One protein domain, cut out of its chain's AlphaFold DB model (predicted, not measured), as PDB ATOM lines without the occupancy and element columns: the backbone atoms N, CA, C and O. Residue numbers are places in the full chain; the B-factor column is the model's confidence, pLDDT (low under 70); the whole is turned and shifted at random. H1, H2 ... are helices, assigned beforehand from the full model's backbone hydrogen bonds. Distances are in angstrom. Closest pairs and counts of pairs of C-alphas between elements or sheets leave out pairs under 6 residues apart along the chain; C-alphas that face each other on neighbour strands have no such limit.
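AT A GLANCE: This is residues 235 to 382 of the 430 residues of an uncharacterized protein of Acidomyces richmondensis BFW (UniProt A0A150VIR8). Four long helices run roughly lengthwise in an elongated, loosely built stack: H3 is in the middle, with the hairpin of H1 and H2 on one side of it and H6 on the other. H3 is slid lengthwise against H1 and H2, the short helices H4 and H5 lie at one end, and after H6 the last residues, with short H7, turn off to the side of the stack, where H7 is near H3. The printed part has 148 residues with seven named helices, H1 to H7 in chain order, and no named strand; its class is all helix. It is loose, with a radius of gyration of the C-alphas of 18.6 A, and spans 62 by 32 by 25 A.

HOW THE PARTS SIT: Start at H3, residues 301 to 327, the hub, touching three helices. H6, residues 348 to 370, touches it at a shallow tilt of 24 degrees, opposite ways; look at the closest C-alphas, Ala 327 and Ser 353, 4.1 A apart. H2, residues 266 to 292, forms a hairpin with H3, at a shallow tilt of 16 degrees; their closest C-alphas, Ile 287 and Ser 315, are 6.1 A apart. H1, residues 235 to 255, forms a hairpin with H2, closest at the C-alphas of Ile 244 and Ile 276, 6.8 A. H1 touches H3 with residues 237 to 245 alone, the same way at 10 degrees, a shallow tilt; the C-alphas of Val 237 and Ala 318 are closest, at 6.5 A. H1, H2 and H3 form an up-and-down bundle, each running against the one before, and helix packing is mostly aligned. H6 is apart from H1 and H2. H4, residues 335 to 340, and H5, residues 342 to 345, are close but not clearly touching, with C-alphas of Leu 338 and Tyr 344 closest at 7.2 A. H7, residues 375 to 379, is near H3. Every O i to N i+4 pair is within hydrogen-bond range in H3, H4 and H6, against 15 of 17 in H1, 20 of 23 in H2 and 0 of 1 in H7, where 1 of 2 O i to N i+3 pairs is; H5 is too short for an i+4 pair.

IN THESE COORDINATES: Find C-alpha 301 at (19.556, -26.301, -8.791); from there H3 runs 39.0 A to C-alpha 327. H2 measures 39.7 A, H6 33.5 A and H1 29.5 A, from C-alpha 235 at (20.830, -8.801, -27.002). H7 ends at C-alpha 379, (31.065, -10.126, -24.603).

THE WHOLE: The farthest C-alphas, Glu 261 and Glu 300, are 62.0 A apart. The printed part has no cut and no long link. Residues 256 to 264, 297 to 303 and 334 to 340 stand free. Mean pLDDT of the printed part is 73.1; look for values under 70 at, among others, residues 291 to 307 and 372 to 382.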
ATOM      1  N   PHE A 235      21.145  -9.764 -25.972       64.06
ATOM      2  CA  PHE A 235      20.830  -8.801 -27.002       64.06
ATOM      3  C   PHE A 235      19.450  -8.186 -26.779       64.06
ATOM      4  O   PHE A 235      19.359  -6.984 -27.013       64.06
ATOM      5  N   ASP A 236      18.454  -8.921 -26.236       66.00
ATOM      6  CA  ASP A 236      17.018  -8.527 -26.138       66.00
ATOM      7  C   ASP A 236      16.817  -7.174 -25.479       66.00
ATOM      8  O   ASP A 236      15.918  -6.417 -25.833       66.00
ATOM      9  N   VAL A 237      17.706  -6.863 -24.549       68.00
ATOM     10  CA  VAL A 237      17.683  -5.624 -23.786       68.00
ATOM     11  C   VAL A 237      18.706  -4.635 -24.317       68.00
ATOM     12  O   VAL A 237      18.479  -3.428 -24.352       68.00
ATOM     13  N   LEU A 238      19.859  -5.139 -24.750       70.56
ATOM     14  CA  LEU A 238      20.983  -4.301 -25.121       70.56
ATOM     15  C   LEU A 238      20.775  -3.608 -26.469       70.56
ATOM     16  O   LEU A 238      21.155  -2.453 -26.624       70.56
ATOM     17  N   LEU A 239      20.183  -4.273 -27.458       72.00
ATOM     18  CA  LEU A 239      20.053  -3.699 -28.796       72.00
ATOM     19  C   LEU A 239      19.064  -2.526 -28.860       72.00
ATOM     20  O   LEU A 239      19.414  -1.529 -29.499       72.00
ATOM     21  N   PRO A 240      17.877  -2.582 -28.218       77.81
ATOM     22  CA  PRO A 240      16.994  -1.421 -28.127       77.81
ATOM     23  C   PRO A 240      17.689  -0.237 -27.440       77.81
ATOM     24  O   PRO A 240      17.683   0.869 -27.984       77.81
ATOM     25  N   LEU A 241      18.405  -0.480 -26.331       76.44
ATOM     26  CA  LEU A 241      19.205   0.542 -25.639       76.44
ATOM     27  C   LEU A 241      20.287   1.145 -26.553       76.44
ATOM     28  O   LEU A 241      20.453   2.362 -26.614       76.44
ATOM     29  N   MET A 242      20.993   0.316 -27.322       71.75
ATOM     30  CA  MET A 242      22.027   0.778 -28.254       71.75
ATOM     31  C   MET A 242      21.439   1.533 -29.457       71.75
ATOM     32  O   MET A 242      22.028   2.506 -29.929       71.75
ATOM     33  N   CYS A 243      20.249   1.154 -29.928       74.50
ATOM     34  CA  CYS A 243      19.526   1.907 -30.953       74.50
ATOM     35  C   CYS A 243      19.099   3.289 -30.439       74.50
ATOM     36  O   CYS A 243      19.191   4.268 -31.183       74.50
ATOM     37  N   ILE A 244      18.659   3.382 -29.182       80.06
ATOM     38  CA  ILE A 244      18.329   4.656 -28.532       80.06
ATOM     39  C   ILE A 244      19.577   5.519 -28.370       80.06
ATOM     40  O   ILE A 244      19.533   6.705 -28.687       80.06
ATOM     41  N   LEU A 245      20.713   4.939 -27.977       78.12
ATOM     42  CA  LEU A 245      21.990   5.656 -27.958       78.12
ATOM     43  C   LEU A 245      22.318   6.259 -29.333       78.12
ATOM     44  O   LEU A 245      22.699   7.424 -29.415       78.12
ATOM     45  N   GLY A 246      22.108   5.504 -30.415       72.25
ATOM     46  CA  GLY A 246      22.244   6.014 -31.781       72.25
ATOM     47  C   GLY A 246      21.331   7.212 -32.071       72.25
ATOM     48  O   GLY A 246      21.793   8.212 -32.615       72.25
ATOM     49  N   GLN A 247      20.063   7.156 -31.648       77.19
ATOM     50  CA  GLN A 247      19.120   8.275 -31.789       77.19
ATOM     51  C   GLN A 247      19.546   9.510 -30.983       77.19
ATOM     52  O   GLN A 247      19.404  10.628 -31.469       77.19
ATOM     53  N   ILE A 248      20.092   9.323 -29.780       76.56
ATOM     54  CA  ILE A 248      20.616  10.411 -28.942       76.56
ATOM     55  C   ILE A 248      21.829  11.071 -29.612       76.56
ATOM     56  O   ILE A 248      21.945  12.295 -29.609       76.56
ATOM     57  N   ILE A 249      22.713  10.284 -30.230       75.25
ATOM     58  CA  ILE A 249      23.852  10.810 -30.997       75.25
ATOM     59  C   ILE A 249      23.360  11.598 -32.220       75.25
ATOM     60  O   ILE A 249      23.838  12.702 -32.478       75.25
ATOM     61  N   ASP A 250      22.374  11.074 -32.954       76.00
ATOM     62  CA  ASP A 250      21.769  11.796 -34.076       76.00
ATOM     63  C   ASP A 250      21.096  13.102 -33.600       76.00
ATOM     64  O   ASP A 250      21.273  14.140 -34.235       76.00
ATOM     65  N   LEU A 251      20.393  13.092 -32.458       78.38
ATOM     66  CA  LEU A 251      19.814  14.286 -31.826       78.38
ATOM     67  C   LEU A 251      20.893  15.328 -31.511       78.38
ATOM     68  O   LEU A 251      20.700  16.510 -31.791       78.38
ATOM     69  N   HIS A 252      22.026  14.894 -30.962       74.94
ATOM     70  CA  HIS A 252      23.154  15.768 -30.661       74.94
ATOM     71  C   HIS A 252      23.746  16.406 -31.927       74.94
ATOM     72  O   HIS A 252      24.042  17.601 -31.954       74.94
ATOM     73  N   HIS A 253      23.883  15.638 -33.009       74.75
ATOM     74  CA  HIS A 253      24.338  16.180 -34.289       74.75
ATOM     75  C   HIS A 253      23.328  17.149 -34.908       74.75
ATOM     76  O   HIS A 253      23.736  18.149 -35.494       74.75
ATOM     77  N   LEU A 254      22.027  16.876 -34.770       73.69
ATOM     78  CA  LEU A 254      20.961  17.758 -35.242       73.69
ATOM     79  C   LEU A 254      20.936  19.083 -34.473       73.69
ATOM     80  O   LEU A 254      20.783  20.134 -35.094       73.69
ATOM     81  N   SER A 255      21.125  19.050 -33.153       71.81
ATOM     82  CA  SER A 255      21.097  20.252 -32.310       71.81
ATOM     83  C   SER A 255      22.301  21.175 -32.515       71.81
ATOM     84  O   SER A 255      22.174  22.383 -32.320       71.81
ATOM     85  N   HIS A 256      23.440  20.638 -32.964       71.25
ATOM     86  CA  HIS A 256      24.673  21.398 -33.212       71.25
ATOM     87  C   HIS A 256      24.986  21.589 -34.705       71.25
ATOM     88  O   HIS A 256      26.095  21.989 -35.069       71.25
ATOM     89  N   HIS A 257      24.037  21.299 -35.600       74.31
ATOM     90  CA  HIS A 257      24.282  21.398 -37.033       74.31
ATOM     91  C   HIS A 257      24.393  22.873 -37.486       74.31
ATOM     92  O   HIS A 257      23.453  23.645 -37.293       74.31
ATOM     93  N   PRO A 258      25.471  23.282 -38.188       69.00
ATOM     94  CA  PRO A 258      25.768  24.693 -38.484       69.00
ATOM     95  C   PRO A 258      24.766  25.389 -39.421       69.00
ATOM     96  O   PRO A 258      24.817  26.604 -39.574       69.00
ATOM     97  N   ARG A 259      23.883  24.634 -40.088       68.00
ATOM     98  CA  ARG A 259      22.838  25.165 -40.990       68.00
ATOM     99  C   ARG A 259      21.428  25.142 -40.393       68.00
ATOM    100  O   ARG A 259      20.486  25.511 -41.083       68.00
ATOM    101  N   VAL A 260      21.270  24.627 -39.178       68.00
ATOM    102  CA  VAL A 260      19.969  24.502 -38.519       68.00
ATOM    103  C   VAL A 260      19.761  25.757 -37.672       68.00
ATOM    104  O   VAL A 260      20.485  25.985 -36.706       68.00
ATOM    105  N   GLU A 261      18.812  26.609 -38.061       58.47
ATOM    106  CA  GLU A 261      18.470  27.805 -37.286       58.47
ATOM    107  C   GLU A 261      17.834  27.405 -35.943       58.47
ATOM    108  O   GLU A 261      16.946  26.547 -35.868       58.47
ATOM    109  N   ARG A 262      18.329  28.024 -34.862       59.75
ATOM    110  CA  ARG A 262      18.103  27.619 -33.462       59.75
ATOM    111  C   ARG A 262      16.639  27.736 -33.014       59.75
ATOM    112  O   ARG A 262      16.219  27.034 -32.100       59.75
ATOM    113  N   GLU A 263      15.860  28.595 -33.667       56.84
ATOM    114  CA  GLU A 263      14.498  28.955 -33.249       56.84
ATOM    115  C   GLU A 263      13.417  28.079 -33.901       56.84
ATOM    116  O   GLU A 263      12.488  27.637 -33.228       56.84
ATOM    117  N   SER A 264      13.571  27.735 -35.182       55.34
ATOM    118  CA  SER A 264      12.631  26.889 -35.936       55.34
ATOM    119  C   SER A 264      12.793  25.391 -35.642       55.34
ATOM    120  O   SER A 264      11.864  24.606 -35.833       55.34
ATOM    121  N   SER A 265      13.948  24.992 -35.110       61.69
ATOM    122  CA  SER A 265      14.305  23.582 -34.887       61.69
ATOM    123  C   SER A 265      14.055  23.102 -33.457       61.69
ATOM    124  O   SER A 265      14.099  21.901 -33.192       61.69
ATOM    125  N   SER A 266      13.720  24.021 -32.544       71.56
ATOM    126  CA  SER A 266      13.408  23.713 -31.144       71.56
ATOM    127  C   SER A 266      12.216  22.759 -31.018       71.56
ATOM    128  O   SER A 266      12.294  21.773 -30.289       71.56
ATOM    129  N   ALA A 267      11.146  22.961 -31.797       77.56
ATOM    130  CA  ALA A 267       9.974  22.083 -31.758       77.56
ATOM    131  C   ALA A 267      10.294  20.646 -32.214       77.56
ATOM    132  O   ALA A 267       9.876  19.687 -31.571       77.56
ATOM    133  N   VAL A 268      11.087  20.487 -33.280       80.94
ATOM    134  CA  VAL A 268      11.497  19.168 -33.795       80.94
ATOM    135  C   VAL A 268      12.411  18.452 -32.798       80.94
ATOM    136  O   VAL A 268      12.214  17.271 -32.518       80.94
ATOM    137  N   ILE A 269      13.366  19.177 -32.210       80.44
ATOM    138  CA  ILE A 269      14.261  18.672 -31.161       80.44
ATOM    139  C   ILE A 269      13.455  18.222 -29.936       80.44
ATOM    140  O   ILE A 269      13.689  17.132 -29.422       80.44
ATOM    141  N   GLN A 270      12.464  19.007 -29.501       81.69
ATOM    142  CA  GLN A 270      11.601  18.666 -28.364       81.69
ATOM    143  C   GLN A 270      10.750  17.420 -28.629       81.69
ATOM    144  O   GLN A 270      10.686  16.530 -27.781       81.69
ATOM    145  N   VAL A 271      10.147  17.306 -29.817       86.00
ATOM    146  CA  VAL A 271       9.401  16.100 -30.220       86.00
ATOM    147  C   VAL A 271      10.321  14.877 -30.259       86.00
ATOM    148  O   VAL A 271       9.931  13.792 -29.816       86.00
ATOM    149  N   PHE A 272      11.559  15.036 -30.732       84.44
ATOM    150  CA  PHE A 272      12.510  13.930 -30.793       84.44
ATOM    151  C   PHE A 272      12.986  13.494 -29.397       84.44
ATOM    152  O   PHE A 272      12.984  12.300 -29.097       84.44
ATOM    153  N   VAL A 273      13.281  14.442 -28.501       85.00
ATOM    154  CA  VAL A 273      13.582  14.172 -27.081       85.00
ATOM    155  C   VAL A 273      12.414  13.468 -26.394       85.00
ATOM    156  O   VAL A 273      12.626  12.487 -25.681       85.00
ATOM    157  N   TYR A 274      11.182  13.932 -26.616       86.94
ATOM    158  CA  TYR A 274       9.987  13.290 -26.073       86.94
ATOM    159  C   TYR A 274       9.863  11.842 -26.557       86.94
ATOM    160  O   TYR A 274       9.647  10.944 -25.748       86.94
ATOM    161  N   THR A 275      10.096  11.597 -27.849       87.50
ATOM    162  CA  THR A 275      10.065  10.249 -28.437       87.50
ATOM    163  C   THR A 275      11.106   9.325 -27.802       87.50
ATOM    164  O   THR A 275      10.781   8.196 -27.442       87.50
ATOM    165  N   ILE A 276      12.340   9.803 -27.616       86.38
ATOM    166  CA  ILE A 276      13.413   9.042 -26.958       86.38
ATOM    167  C   ILE A 276      13.035   8.711 -25.508       86.38
ATOM    168  O   ILE A 276      13.212   7.577 -25.072       86.38
ATOM    169  N   ARG A 277      12.475   9.675 -24.765       87.62
ATOM    170  CA  ARG A 277      12.037   9.449 -23.378       87.62
ATOM    171  C   ARG A 277      10.891   8.446 -23.287       87.62
ATOM    172  O   ARG A 277      10.923   7.599 -22.405       87.62
ATOM    173  N   GLN A 278       9.923   8.501 -24.202       87.44
ATOM    174  CA  GLN A 278       8.851   7.502 -24.274       87.44
ATOM    175  C   GLN A 278       9.412   6.097 -24.538       87.44
ATOM    176  O   GLN A 278       9.086   5.165 -23.811       87.44
ATOM    177  N   GLN A 279      10.340   5.952 -25.493       85.75
ATOM    178  CA  GLN A 279      10.996   4.664 -25.765       85.75
ATOM    179  C   GLN A 279      11.769   4.125 -24.554       85.75
ATOM    180  O   GLN A 279      11.741   2.927 -24.293       85.75
ATOM    181  N   LEU A 280      12.451   4.999 -23.807       87.31
ATOM    182  CA  LEU A 280      13.147   4.620 -22.575       87.31
ATOM    183  C   LEU A 280      12.167   4.159 -21.483       87.31
ATOM    184  O   LEU A 280      12.438   3.159 -20.824       87.31
ATOM    185  N   GLN A 281      11.032   4.838 -21.306       87.12
ATOM    186  CA  GLN A 281      10.010   4.449 -20.321       87.12
ATOM    187  C   GLN A 281       9.402   3.075 -20.624       87.12
ATOM    188  O   GLN A 281       9.235   2.263 -19.716       87.12
ATOM    189  N   ASP A 282       9.126   2.786 -21.897       82.56
ATOM    190  CA  ASP A 282       8.649   1.463 -22.315       82.56
ATOM    191  C   ASP A 282       9.681   0.363 -21.995       82.56
ATOM    192  O   ASP A 282       9.319  -0.729 -21.547       82.56
ATOM    193  N   LEU A 283      10.970   0.681 -22.150       82.69
ATOM    194  CA  LEU A 283      12.101  -0.196 -21.835       82.69
ATOM    195  C   LEU A 283      12.267  -0.490 -20.343       82.69
ATOM    196  O   LEU A 283      12.657  -1.590 -19.960       82.69
ATOM    197  N   GLU A 284      11.960   0.457 -19.464       85.38
ATOM    198  CA  GLU A 284      12.066   0.235 -18.017       85.38
ATOM    199  C   GLU A 284      11.138  -0.901 -17.544       85.38
ATOM    200  O   GLU A 284      11.508  -1.745 -16.716       85.38
ATOM    201  N   LEU A 285       9.940  -0.978 -18.127       79.81
ATOM    202  CA  LEU A 285       8.970  -2.032 -17.833       79.81
ATOM    203  C   LEU A 285       9.460  -3.409 -18.302       79.81
ATOM    204  O   LEU A 285       9.232  -4.407 -17.617       79.81
ATOM    205  N   SER A 286      10.166  -3.481 -19.432       79.12
ATOM    206  CA  SER A 286      10.718  -4.742 -19.936       79.12
ATOM    207  C   SER A 286      11.916  -5.209 -19.103       79.12
ATOM    208  O   SER A 286      12.000  -6.385 -18.739       79.12
ATOM    209  N   ILE A 287      12.795  -4.286 -18.702       79.75
ATOM    210  CA  ILE A 287      13.970  -4.572 -17.868       79.75
ATOM    211  C   ILE A 287      13.549  -5.115 -16.496       79.75
ATOM    212  O   ILE A 287      14.104  -6.108 -16.019       79.75
ATOM    213  N   THR A 288      12.540  -4.506 -15.871       80.12
ATOM    214  CA  THR A 288      12.020  -4.969 -14.572       80.12
ATOM    215  C   THR A 288      11.300  -6.314 -14.669       80.12
ATOM    216  O   THR A 288      11.307  -7.085 -13.709       80.12
ATOM    217  N   ALA A 289      10.715  -6.641 -15.821       75.00
ATOM    218  CA  ALA A 289      10.098  -7.942 -16.039       75.00
ATOM    219  C   ALA A 289      11.131  -9.075 -16.175       75.00
ATOM    220  O   ALA A 289      10.893 -10.186 -15.703       75.00
ATOM    221  N   ILE A 290      12.311  -8.792 -16.734       70.38
ATOM    222  CA  ILE A 290      13.412  -9.764 -16.856       70.38
ATOM    223  C   ILE A 290      13.937 -10.203 -15.488       70.38
ATOM    224  O   ILE A 290      14.286 -11.375 -15.318       70.38
ATOM    225  N   GLU A 291      13.943  -9.286 -14.523       69.88
ATOM    226  CA  GLU A 291      14.309  -9.543 -13.128       69.88
ATOM    227  C   GLU A 291      13.288 -10.443 -12.410       69.88
ATOM    228  O   GLU A 291      13.672 -11.210 -11.533       69.88
ATOM    229  N   LYS A 292      12.008 -10.379 -12.803       68.25
ATOM    230  CA  LYS A 292      10.882 -11.063 -12.142       68.25
ATOM    231  C   LYS A 292      10.467 -12.396 -12.776       68.25
ATOM    232  O   LYS A 292       9.577 -13.051 -12.246       68.25
ATOM    233  N   CYS A 293      11.034 -12.796 -13.916       60.69
ATOM    234  CA  CYS A 293      10.707 -14.097 -14.508       60.69
ATOM    235  C   CYS A 293      11.279 -15.241 -13.658       60.69
ATOM    236  O   CYS A 293      12.471 -15.545 -13.749       60.69
ATOM    237  N   ASP A 294      10.410 -15.904 -12.899       53.62
ATOM    238  CA  ASP A 294      10.731 -17.128 -12.170       53.62
ATOM    239  C   ASP A 294      10.956 -18.302 -13.139       53.62
ATOM    240  O   ASP A 294      10.182 -18.541 -14.071       53.62
ATOM    241  N   LEU A 295      12.048 -19.042 -12.935       56.94
ATOM    242  CA  LEU A 295      12.337 -20.259 -13.695       56.94
ATOM    243  C   LEU A 295      11.373 -21.382 -13.283       56.94
ATOM    244  O   LEU A 295      11.095 -21.578 -12.101       56.94
ATOM    245  N   SER A 296      10.919 -22.166 -14.267       50.53
ATOM    246  CA  SER A 296      10.126 -23.379 -14.035       50.53
ATOM    247  C   SER A 296      10.856 -24.339 -13.080       50.53
ATOM    248  O   SER A 296      12.069 -24.534 -13.224       50.53
ATOM    249  N   PRO A 297      10.148 -24.990 -12.135       54.47
ATOM    250  CA  PRO A 297      10.751 -25.810 -11.094       54.47
ATOM    251  C   PRO A 297      11.326 -27.159 -11.576       54.47
ATOM    252  O   PRO A 297      11.495 -28.051 -10.746       54.47
ATOM    253  N   SER A 298      11.716 -27.318 -12.852       50.34
ATOM    254  CA  SER A 298      12.248 -28.582 -13.408       50.34
ATOM    255  C   SER A 298      13.765 -28.672 -13.692       50.34
ATOM    256  O   SER A 298      14.255 -29.783 -13.840       50.34
ATOM    257  N   ALA A 299      14.533 -27.573 -13.735       55.88
ATOM    258  CA  ALA A 299      15.991 -27.610 -14.009       55.88
ATOM    259  C   ALA A 299      16.859 -27.999 -12.783       55.88
ATOM    260  O   ALA A 299      16.413 -27.860 -11.652       55.88
ATOM    261  N   GLU A 300      18.100 -28.448 -12.938       65.38
ATOM    262  CA  GLU A 300      18.974 -28.713 -11.778       65.38
ATOM    263  C   GLU A 300      19.297 -27.416 -11.002       65.38
ATOM    264  O   GLU A 300      19.392 -26.336 -11.593       65.38
ATOM    265  N   GLU A 301      19.415 -27.483  -9.669       67.12
ATOM    266  CA  GLU A 301      19.556 -26.301  -8.791       67.12
ATOM    267  C   GLU A 301      20.786 -25.436  -9.123       67.12
ATOM    268  O   GLU A 301      20.692 -24.205  -9.094       67.12
ATOM    269  N   ASP A 302      21.895 -26.055  -9.534       61.81
ATOM    270  CA  ASP A 302      23.137 -25.357  -9.884       61.81
ATOM    271  C   ASP A 302      23.041 -24.607 -11.226       61.81
ATOM    272  O   ASP A 302      23.453 -23.445 -11.329       61.81
ATOM    273  N   GLU A 303      22.428 -25.211 -12.251       62.38
ATOM    274  CA  GLU A 303      22.194 -24.547 -13.544       62.38
ATOM    275  C   GLU A 303      21.218 -23.375 -13.397       62.38
ATOM    276  O   GLU A 303      21.443 -22.293 -13.953       62.38
ATOM    277  N   ARG A 304      20.167 -23.535 -12.581       65.25
ATOM    278  CA  ARG A 304      19.246 -22.434 -12.262       65.25
ATOM    279  C   ARG A 304      19.965 -21.279 -11.583       65.25
ATOM    280  O   ARG A 304      19.716 -20.128 -11.937       65.25
ATOM    281  N   MET A 305      20.859 -21.559 -10.636       68.75
ATOM    282  CA  MET A 305      21.587 -20.521  -9.906       68.75
ATOM    283  C   MET A 305      22.483 -19.691 -10.836       68.75
ATOM    284  O   MET A 305      22.516 -18.461 -10.729       68.75
ATOM    285  N   LEU A 306      23.160 -20.333 -11.792       67.81
ATOM    286  CA  LEU A 306      23.980 -19.644 -12.795       67.81
ATOM    287  C   LEU A 306      23.137 -18.799 -13.755       67.81
ATOM    288  O   LEU A 306      23.486 -17.645 -14.019       67.81
ATOM    289  N   VAL A 307      22.010 -19.330 -14.234       69.81
ATOM    290  CA  VAL A 307      21.088 -18.597 -15.118       69.81
ATOM    291  C   VAL A 307      20.491 -17.385 -14.401       69.81
ATOM    292  O   VAL A 307      20.471 -16.290 -14.964       69.81
ATOM    293  N   LEU A 308      20.062 -17.530 -13.146       72.75
ATOM    294  CA  LEU A 308      19.539 -16.419 -12.344       72.75
ATOM    295  C   LEU A 308      20.610 -15.359 -12.074       72.75
ATOM    296  O   LEU A 308      20.339 -14.166 -12.218       72.75
ATOM    297  N   ARG A 309      21.844 -15.772 -11.757       75.62
ATOM    298  CA  ARG A 309      22.971 -14.846 -11.580       75.62
ATOM    299  C   ARG A 309      23.266 -14.074 -12.865       75.62
ATOM    300  O   ARG A 309      23.425 -12.857 -12.819       75.62
ATOM    301  N   TYR A 310      23.295 -14.755 -14.008       73.38
ATOM    302  CA  TYR A 310      23.494 -14.131 -15.317       73.38
ATOM    303  C   TYR A 310      22.380 -13.129 -15.650       73.38
ATOM    304  O   TYR A 310      22.665 -12.003 -16.058       73.38
ATOM    305  N   ARG A 311      21.114 -13.495 -15.413       74.00
ATOM    306  CA  ARG A 311      19.956 -12.610 -15.618       74.00
ATOM    307  C   ARG A 311      19.997 -11.383 -14.714       74.00
ATOM    308  O   ARG A 311      19.695 -10.288 -15.181       74.00
ATOM    309  N   ARG A 312      20.410 -11.547 -13.453       80.88
ATOM    310  CA  ARG A 312      20.592 -10.435 -12.510       80.88
ATOM    311  C   ARG A 312      21.684  -9.477 -12.973       80.88
ATOM    312  O   ARG A 312      21.497  -8.269 -12.935       80.88
ATOM    313  N   ILE A 313      22.815 -10.004 -13.431       78.12
ATOM    314  CA  ILE A 313      23.897  -9.172 -13.964       78.12
ATOM    315  C   ILE A 313      23.402  -8.412 -15.204       78.12
ATOM    316  O   ILE A 313      23.557  -7.196 -15.282       78.12
ATOM    317  N   LEU A 314      22.737  -9.102 -16.134       77.94
ATOM    318  CA  LEU A 314      22.159  -8.495 -17.331       77.94
ATOM    319  C   LEU A 314      21.163  -7.372 -16.998       77.94
ATOM    320  O   LEU A 314      21.236  -6.302 -17.606       77.94
ATOM    321  N   SER A 315      20.265  -7.584 -16.029       81.94
ATOM    322  CA  SER A 315      19.289  -6.565 -15.631       81.94
ATOM    323  C   SER A 315      19.968  -5.337 -15.022       81.94
ATOM    324  O   SER A 315      19.580  -4.214 -15.336       81.94
ATOM    325  N   LEU A 316      21.027  -5.515 -14.231       83.44
ATOM    326  CA  LEU A 316      21.795  -4.402 -13.671       83.44
ATOM    327  C   LEU A 316      22.525  -3.597 -14.748       83.44
ATOM    328  O   LEU A 316      22.443  -2.368 -14.743       83.44
ATOM    329  N   TYR A 317      23.171  -4.253 -15.716       81.69
ATOM    330  CA  TYR A 317      23.794  -3.560 -16.850       81.69
ATOM    331  C   TYR A 317      22.765  -2.802 -17.698       81.69
ATOM    332  O   TYR A 317      23.020  -1.669 -18.109       81.69
ATOM    333  N   ALA A 318      21.594  -3.392 -17.934       82.25
ATOM    334  CA  ALA A 318      20.510  -2.734 -18.651       82.25
ATOM    335  C   ALA A 318      19.973  -1.507 -17.901       82.25
ATOM    336  O   ALA A 318      19.822  -0.448 -18.505       82.25
ATOM    337  N   ARG A 319      19.750  -1.614 -16.584       85.69
ATOM    338  CA  ARG A 319      19.328  -0.489 -15.731       85.69
ATOM    339  C   ARG A 319      20.377   0.616 -15.675       85.69
ATOM    340  O   ARG A 319      20.035   1.793 -15.742       85.69
ATOM    341  N   PHE A 320      21.654   0.247 -15.593       83.81
ATOM    342  CA  PHE A 320      22.755   1.201 -15.657       83.81
ATOM    343  C   PHE A 320      22.726   1.985 -16.976       83.81
ATOM    344  O   PHE A 320      22.730   3.214 -16.969       83.81
ATOM    345  N   LEU A 321      22.637   1.283 -18.111       82.50
ATOM    346  CA  LEU A 321      22.542   1.921 -19.424       82.50
ATOM    347  C   LEU A 321      21.273   2.766 -19.557       82.50
ATOM    348  O   LEU A 321      21.358   3.876 -20.065       82.50
ATOM    349  N   TYR A 322      20.129   2.296 -19.061       87.00
ATOM    350  CA  TYR A 322      18.882   3.059 -19.032       87.00
ATOM    351  C   TYR A 322      19.061   4.424 -18.356       87.00
ATOM    352  O   TYR A 322      18.769   5.451 -18.968       87.00
ATOM    353  N   HIS A 323      19.609   4.466 -17.138       82.81
ATOM    354  CA  HIS A 323      19.790   5.730 -16.422       82.81
ATOM    355  C   HIS A 323      20.814   6.653 -17.090       82.81
ATOM    356  O   HIS A 323      20.588   7.862 -17.164       82.81
ATOM    357  N   VAL A 324      21.893   6.101 -17.654       83.31
ATOM    358  CA  VAL A 324      22.854   6.883 -18.448       83.31
ATOM    359  C   VAL A 324      22.174   7.476 -19.686       83.31
ATOM    360  O   VAL A 324      22.308   8.668 -19.947       83.31
ATOM    361  N   LEU A 325      21.404   6.681 -20.431       82.25
ATOM    362  CA  LEU A 325      20.685   7.137 -21.621       82.25
ATOM    363  C   LEU A 325      19.536   8.092 -21.301       82.25
ATOM    364  O   LEU A 325      19.181   8.882 -22.164       82.25
ATOM    365  N   HIS A 326      18.971   8.056 -20.096       84.56
ATOM    366  CA  HIS A 326      17.948   9.006 -19.657       84.56
ATOM    367  C   HIS A 326      18.550  10.343 -19.188       84.56
ATOM    368  O   HIS A 326      17.909  11.388 -19.297       84.56
ATOM    369  N   ALA A 327      19.798  10.337 -18.715       82.19
ATOM    370  CA  ALA A 327      20.524  11.544 -18.325       82.19
ATOM    371  C   ALA A 327      21.025  12.366 -19.530       82.19
ATOM    372  O   ALA A 327      21.184  13.576 -19.440       82.19
ATOM    373  N   LEU A 328      21.271  11.732 -20.677       77.31
ATOM    374  CA  LEU A 328      21.855  12.376 -21.862       77.31
ATOM    375  C   LEU A 328      20.929  13.338 -22.657       77.31
ATOM    376  O   LEU A 328      21.432  14.353 -23.149       77.31
ATOM    377  N   PRO A 329      19.615  13.078 -22.833       71.81
ATOM    378  CA  PRO A 329      18.720  13.902 -23.637       71.81
ATOM    379  C   PRO A 329      18.375  15.200 -22.902       71.81
ATOM    380  O   PRO A 329      17.483  15.246 -22.048       71.81
ATOM    381  N   GLY A 330      19.078  16.269 -23.263       65.38
ATOM    382  CA  GLY A 330      18.883  17.610 -22.714       65.38
ATOM    383  C   GLY A 330      20.073  18.145 -21.927       65.38
ATOM    384  O   GLY A 330      20.003  19.289 -21.491       65.38
ATOM    385  N   THR A 331      21.151  17.371 -21.766       67.38
ATOM    386  CA  THR A 331      22.410  17.921 -21.258       67.38
ATOM    387  C   THR A 331      23.091  18.766 -22.325       67.38
ATOM    388  O   THR A 331      22.964  18.505 -23.523       67.38
ATOM    389  N   GLU A 332      23.820  19.795 -21.901       67.62
ATOM    390  CA  GLU A 332      24.773  20.468 -22.776       67.62
ATOM    391  C   GLU A 332      26.055  19.644 -22.796       67.62
ATOM    392  O   GLU A 332      26.705  19.429 -21.772       67.62
ATOM    393  N   TRP A 333      26.364  19.106 -23.973       65.69
ATOM    394  CA  TRP A 333      27.471  18.174 -24.147       65.69
ATOM    395  C   TRP A 333      28.826  18.909 -24.226       65.69
ATOM    396  O   TRP A 333      29.867  18.287 -24.050       65.69
ATOM    397  N   ASP A 334      28.806  20.241 -24.396       63.94
ATOM    398  CA  ASP A 334      29.973  21.134 -24.409       63.94
ATOM    399  C   ASP A 334      30.163  21.882 -23.068       63.94
ATOM    400  O   ASP A 334      29.210  22.286 -22.412       63.94
ATOM    401  N   LYS A 335      31.417  22.088 -22.652       61.47
ATOM    402  CA  LYS A 335      31.872  22.467 -21.278       61.47
ATOM    403  C   LYS A 335      31.772  23.945 -21.170       61.47
ATOM    404  O   LYS A 335      31.450  24.460 -20.112       61.47
ATOM    405  N   LEU A 336      32.122  24.585 -22.276       64.12
ATOM    406  CA  LEU A 336      32.048  26.010 -22.431       64.12
ATOM    407  C   LEU A 336      30.582  26.417 -22.324       64.12
ATOM    408  O   LEU A 336      30.258  27.154 -21.404       64.12
ATOM    409  N   ASN A 337      29.690  25.798 -23.104       65.56
ATOM    410  CA  ASN A 337      28.248  26.038 -22.977       65.56
ATOM    411  C   ASN A 337      27.723  25.702 -21.571       65.56
ATOM    412  O   ASN A 337      27.099  26.555 -20.947       65.56
ATOM    413  N   LEU A 338      28.089  24.542 -21.014       66.69
ATOM    414  CA  LEU A 338      27.648  24.120 -19.681       66.69
ATOM    415  C   LEU A 338      28.024  25.116 -18.569       66.69
ATOM    416  O   LEU A 338      27.270  25.289 -17.614       66.69
ATOM    417  N   ILE A 339      29.207  25.734 -18.659       70.31
ATOM    418  CA  ILE A 339      29.698  26.709 -17.674       70.31
ATOM    419  C   ILE A 339      29.124  28.104 -17.949       70.31
ATOM    420  O   ILE A 339      28.864  28.855 -17.011       70.31
ATOM    421  N   GLU A 340      28.930  28.466 -19.216       73.50
ATOM    422  CA  GLU A 340      28.381  29.765 -19.612       73.50
ATOM    423  C   GLU A 340      26.873  29.857 -19.339       73.50
ATOM    424  O   GLU A 340      26.359  30.932 -19.006       73.50
ATOM    425  N   ASN A 341      26.153  28.736 -19.418       69.50
ATOM    426  CA  ASN A 341      24.703  28.711 -19.324       69.50
ATOM    427  C   ASN A 341      24.214  28.518 -17.877       69.50
ATOM    428  O   ASN A 341      23.739  27.456 -17.478       69.50
ATOM    429  N   ASN A 342      24.262  29.587 -17.076       68.38
ATOM    430  CA  ASN A 342      23.794  29.576 -15.677       68.38
ATOM    431  C   ASN A 342      22.326  29.127 -15.510       68.38
ATOM    432  O   ASN A 342      21.944  28.619 -14.456       68.38
ATOM    433  N   PHE A 343      21.492  29.279 -16.545       74.12
ATOM    434  CA  PHE A 343      20.096  28.835 -16.520       74.12
ATOM    435  C   PHE A 343      19.952  27.310 -16.580       74.12
ATOM    436  O   PHE A 343      18.964  26.770 -16.079       74.12
ATOM    437  N   TYR A 344      20.937  26.603 -17.142       73.44
ATOM    438  CA  TYR A 344      20.910  25.149 -17.262       73.44
ATOM    439  C   TYR A 344      20.972  24.458 -15.893       73.44
ATOM    440  O   TYR A 344      20.209  23.526 -15.650       73.44
ATOM    441  N   ILE A 345      21.791  24.961 -14.963       75.44
ATOM    442  CA  ILE A 345      21.973  24.386 -13.613       75.44
ATOM    443  C   ILE A 345      20.672  24.436 -12.791       75.44
ATOM    444  O   ILE A 345      20.423  23.576 -11.951       75.44
ATOM    445  N   HIS A 346      19.806  25.417 -13.053       82.62
ATOM    446  CA  HIS A 346      18.497  25.542 -12.407       82.62
ATOM    447  C   HIS A 346      17.364  24.861 -13.189       82.62
ATOM    448  O   HIS A 346      16.208  24.897 -12.765       82.62
ATOM    449  N   SER A 347      17.672  24.258 -14.338       83.31
ATOM    450  CA  SER A 347      16.670  23.613 -15.177       83.31
ATOM    451  C   SER A 347      16.185  22.298 -14.565       83.31
ATOM    452  O   SER A 347      16.936  21.539 -13.949       83.31
ATOM    453  N   SER A 348      14.913  21.982 -14.809       84.12
ATOM    454  CA  SER A 348      14.344  20.686 -14.425       84.12
ATOM    455  C   SER A 348      15.067  19.512 -15.106       84.12
ATOM    456  O   SER A 348      15.209  18.451 -14.502       84.12
ATOM    457  N   HIS A 349      15.589  19.710 -16.323       75.69
ATOM    458  CA  HIS A 349      16.360  18.696 -17.048       75.69
ATOM    459  C   HIS A 349      17.686  18.364 -16.363       75.69
ATOM    460  O   HIS A 349      18.036  17.188 -16.268       75.69
ATOM    461  N   PHE A 350      18.390  19.373 -15.846       82.00
ATOM    462  CA  PHE A 350      19.618  19.164 -15.085       82.00
ATOM    463  C   PHE A 350      19.356  18.364 -13.809       82.00
ATOM    464  O   PHE A 350      20.067  17.397 -13.552       82.00
ATOM    465  N   ASN A 351      18.309  18.710 -13.050       84.25
ATOM    466  CA  ASN A 351      17.985  17.978 -11.825       84.25
ATOM    467  C   ASN A 351      17.604  16.514 -12.112       84.25
ATOM    468  O   ASN A 351      18.133  15.611 -11.474       84.25
ATOM    469  N   ALA A 352      16.786  16.256 -13.138       82.88
ATOM    470  CA  ALA A 352      16.459  14.888 -13.552       82.88
ATOM    471  C   ALA A 352      17.707  14.104 -14.008       82.88
ATOM    472  O   ALA A 352      17.900  12.948 -13.634       82.88
ATOM    473  N   SER A 353      18.599  14.728 -14.785       81.44
ATOM    474  CA  SER A 353      19.870  14.111 -15.189       81.44
ATOM    475  C   SER A 353      20.770  13.804 -13.990       81.44
ATOM    476  O   SER A 353      21.465  12.787 -13.997       81.44
ATOM    477  N   LEU A 354      20.787  14.678 -12.983       82.00
ATOM    478  CA  LEU A 354      21.553  14.495 -11.757       82.00
ATOM    479  C   LEU A 354      21.004  13.320 -10.939       82.00
ATOM    480  O   LEU A 354      21.776  12.449 -10.544       82.00
ATOM    481  N   GLU A 355      19.685  13.250 -10.759       86.38
ATOM    482  CA  GLU A 355      19.005  12.137 -10.088       86.38
ATOM    483  C   GLU A 355      19.352  10.796 -10.747       86.38
ATOM    484  O   GLU A 355      19.820   9.871 -10.079       86.38
ATOM    485  N   HIS A 356      19.242  10.700 -12.075       80.88
ATOM    486  CA  HIS A 356      19.624   9.484 -12.797       80.88
ATOM    487  C   HIS A 356      21.121   9.173 -12.720       80.88
ATOM    488  O   HIS A 356      21.496   7.999 -12.690       80.88
ATOM    489  N   SER A 357      21.989  10.184 -12.651       81.44
ATOM    490  CA  SER A 357      23.428   9.972 -12.470       81.44
ATOM    491  C   SER A 357      23.761   9.382 -11.099       81.44
ATOM    492  O   SER A 357      24.688   8.576 -11.014       81.44
ATOM    493  N   ILE A 358      23.037   9.766 -10.045       84.88
ATOM    494  CA  ILE A 358      23.216   9.208  -8.697       84.88
ATOM    495  C   ILE A 358      22.789   7.740  -8.695       84.88
ATOM    496  O   ILE A 358      23.589   6.874  -8.358       84.88
ATOM    497  N   VAL A 359      21.587   7.440  -9.200       87.38
ATOM    498  CA  VAL A 359      21.085   6.055  -9.280       87.38
ATOM    499  C   VAL A 359      22.002   5.171 -10.138       87.38
ATOM    500  O   VAL A 359      22.247   4.011  -9.812       87.38
ATOM    501  N   SER A 360      22.571   5.718 -11.218       78.19
ATOM    502  CA  SER A 360      23.558   5.005 -12.044       78.19
ATOM    503  C   SER A 360      24.818   4.629 -11.263       78.19
ATOM    504  O   SER A 360      25.394   3.572 -11.515       78.19
ATOM    505  N   ALA A 361      25.272   5.495 -10.353       80.19
ATOM    506  CA  ALA A 361      26.458   5.244  -9.543       80.19
ATOM    507  C   ALA A 361      26.215   4.106  -8.542       80.19
ATOM    508  O   ALA A 361      27.056   3.214  -8.442       80.19
ATOM    509  N   ASP A 362      25.045   4.086  -7.902       85.69
ATOM    510  CA  ASP A 362      24.649   3.019  -6.974       85.69
ATOM    511  C   ASP A 362      24.570   1.660  -7.691       85.69
ATOM    512  O   ASP A 362      25.116   0.657  -7.231       85.69
ATOM    513  N   ILE A 363      23.961   1.628  -8.882       80.88
ATOM    514  CA  ILE A 363      23.882   0.406  -9.699       80.88
ATOM    515  C   ILE A 363      25.275  -0.038 -10.154       80.88
ATOM    516  O   ILE A 363      25.562  -1.234 -10.197       80.88
ATOM    517  N   LEU A 364      26.158   0.901 -10.504       79.56
ATOM    518  CA  LEU A 364      27.528   0.570 -10.882       79.56
ATOM    519  C   LEU A 364      28.286  -0.077  -9.718       79.56
ATOM    520  O   LEU A 364      29.040  -1.021  -9.948       79.56
ATOM    521  N   GLU A 365      28.085   0.390  -8.487       81.69
ATOM    522  CA  GLU A 365      28.644  -0.255  -7.298       81.69
ATOM    523  C   GLU A 365      28.118  -1.690  -7.154       81.69
ATOM    524  O   GLU A 365      28.916  -2.621  -7.016       81.69
ATOM    525  N   GLU A 366      26.808  -1.904  -7.314       83.50
ATOM    526  CA  GLU A 366      26.201  -3.241  -7.296       83.50
ATOM    527  C   GLU A 366      26.804  -4.160  -8.380       83.50
ATOM    528  O   GLU A 366      27.204  -5.291  -8.086       83.50
ATOM    529  N   ILE A 367      26.982  -3.663  -9.610       81.12
ATOM    530  CA  ILE A 367      27.638  -4.400 -10.706       81.12
ATOM    531  C   ILE A 367      29.059  -4.812 -10.314       81.12
ATOM    532  O   ILE A 367      29.435  -5.968 -10.505       81.12
ATOM    533  N   MET A 368      29.845  -3.898  -9.740       75.94
ATOM    534  CA  MET A 368      31.232  -4.168  -9.347       75.94
ATOM    535  C   MET A 368      31.332  -5.221  -8.232       75.94
ATOM    536  O   MET A 368      32.338  -5.928  -8.148       75.94
ATOM    537  N   THR A 369      30.305  -5.353  -7.384       82.00
ATOM    538  CA  THR A 369      30.256  -6.410  -6.360       82.00
ATOM    539  C   THR A 369      29.898  -7.783  -6.935       82.00
ATOM    540  O   THR A 369      30.454  -8.788  -6.492       82.00
ATOM    541  N   LEU A 370      29.014  -7.837  -7.938       76.50
ATOM    542  CA  LEU A 370      28.497  -9.083  -8.518       76.50
ATOM    543  C   LEU A 370      29.362  -9.645  -9.658       76.50
ATOM    544  O   LEU A 370      29.472 -10.871  -9.798       76.50
ATOM    545  N   ASP A 371      29.981  -8.761 -10.443       72.44
ATOM    546  CA  ASP A 371      30.825  -9.044 -11.611       72.44
ATOM    547  C   ASP A 371      32.244  -8.471 -11.410       72.44
ATOM    548  O   ASP A 371      32.699  -7.578 -12.124       72.44
ATOM    549  N   GLN A 372      32.967  -8.991 -10.408       64.94
ATOM    550  CA  GLN A 372      34.328  -8.540 -10.062       64.94
ATOM    551  C   GLN A 372      35.358  -8.733 -11.190       64.94
ATOM    552  O   GLN A 372      36.363  -8.021 -11.237       64.94
ATOM    553  N   GLU A 373      35.126  -9.679 -12.103       56.62
ATOM    554  CA  GLU A 373      35.991  -9.910 -13.267       56.62
ATOM    555  C   GLU A 373      35.600  -9.057 -14.485       56.62
ATOM    556  O   GLU A 373      36.328  -9.042 -15.482       56.62
ATOM    557  N   MET A 374      34.489  -8.310 -14.409       56.88
ATOM    558  CA  MET A 374      33.877  -7.597 -15.535       56.88
ATOM    559  C   MET A 374      33.655  -8.525 -16.741       56.88
ATOM    560  O   MET A 374      33.877  -8.132 -17.891       56.88
ATOM    561  N   ALA A 375      33.254  -9.773 -16.502       49.75
ATOM    562  CA  ALA A 375      33.078 -10.787 -17.538       49.75
ATOM    563  C   ALA A 375      32.005 -10.373 -18.564       49.75
ATOM    564  O   ALA A 375      32.098 -10.729 -19.738       49.75
ATOM    565  N   PHE A 376      31.049  -9.521 -18.180       50.09
ATOM    566  CA  PHE A 376      30.074  -8.942 -19.112       50.09
ATOM    567  C   PHE A 376      30.631  -7.807 -19.989       50.09
ATOM    568  O   PHE A 376      30.146  -7.618 -21.105       50.09
ATOM    569  N   LYS A 377      31.721  -7.122 -19.591       53.00
ATOM    570  CA  LYS A 377      32.517  -6.313 -20.549       53.00
ATOM    571  C   LYS A 377      33.156  -7.202 -21.625       53.00
ATOM    572  O   LYS A 377      33.532  -6.700 -22.685       53.00
ATOM    573  N   LEU A 378      33.309  -8.504 -21.364       41.34
ATOM    574  CA  LEU A 378      34.025  -9.452 -22.217       41.34
ATOM    575  C   LEU A 378      33.204 -10.031 -23.376       41.34
ATOM    576  O   LEU A 378      33.814 -10.510 -24.327       41.34
ATOM    577  N   VAL A 379      31.874  -9.882 -23.385       44.66
ATOM    578  CA  VAL A 379      31.065 -10.126 -24.603       44.66
ATOM    579  C   VAL A 379      31.384  -9.085 -25.691       44.66
ATOM    580  O   VAL A 379      31.172  -9.325 -26.871       44.66
ATOM    581  N   PHE A 380      32.004  -7.962 -25.311       44.41
ATOM    582  CA  PHE A 380      32.626  -7.020 -26.239       44.41
ATOM    583  C   PHE A 380      34.136  -7.318 -26.431       44.41
ATOM    584  O   PHE A 380      34.642  -7.326 -27.546       44.41
ATOM    585  N   LEU A 381      34.905  -7.650 -25.393       43.94
ATOM    586  CA  LEU A 381      36.366  -7.855 -25.493       43.94
ATOM    587  C   LEU A 381      36.815  -9.274 -25.920       43.94
ATOM    588  O   LEU A 381      37.605  -9.909 -25.220       43.94
ATOM    589  N   GLY A 382      36.466  -9.733 -27.125       36.03
ATOM    590  CA  GLY A 382      37.011 -10.970 -27.730       36.03
ATOM    591  C   GLY A 382      38.547 -11.018 -27.930       36.03
ATOM    592  O   GLY A 382      39.081 -11.986 -28.460       36.03
TER     593      GLY A 382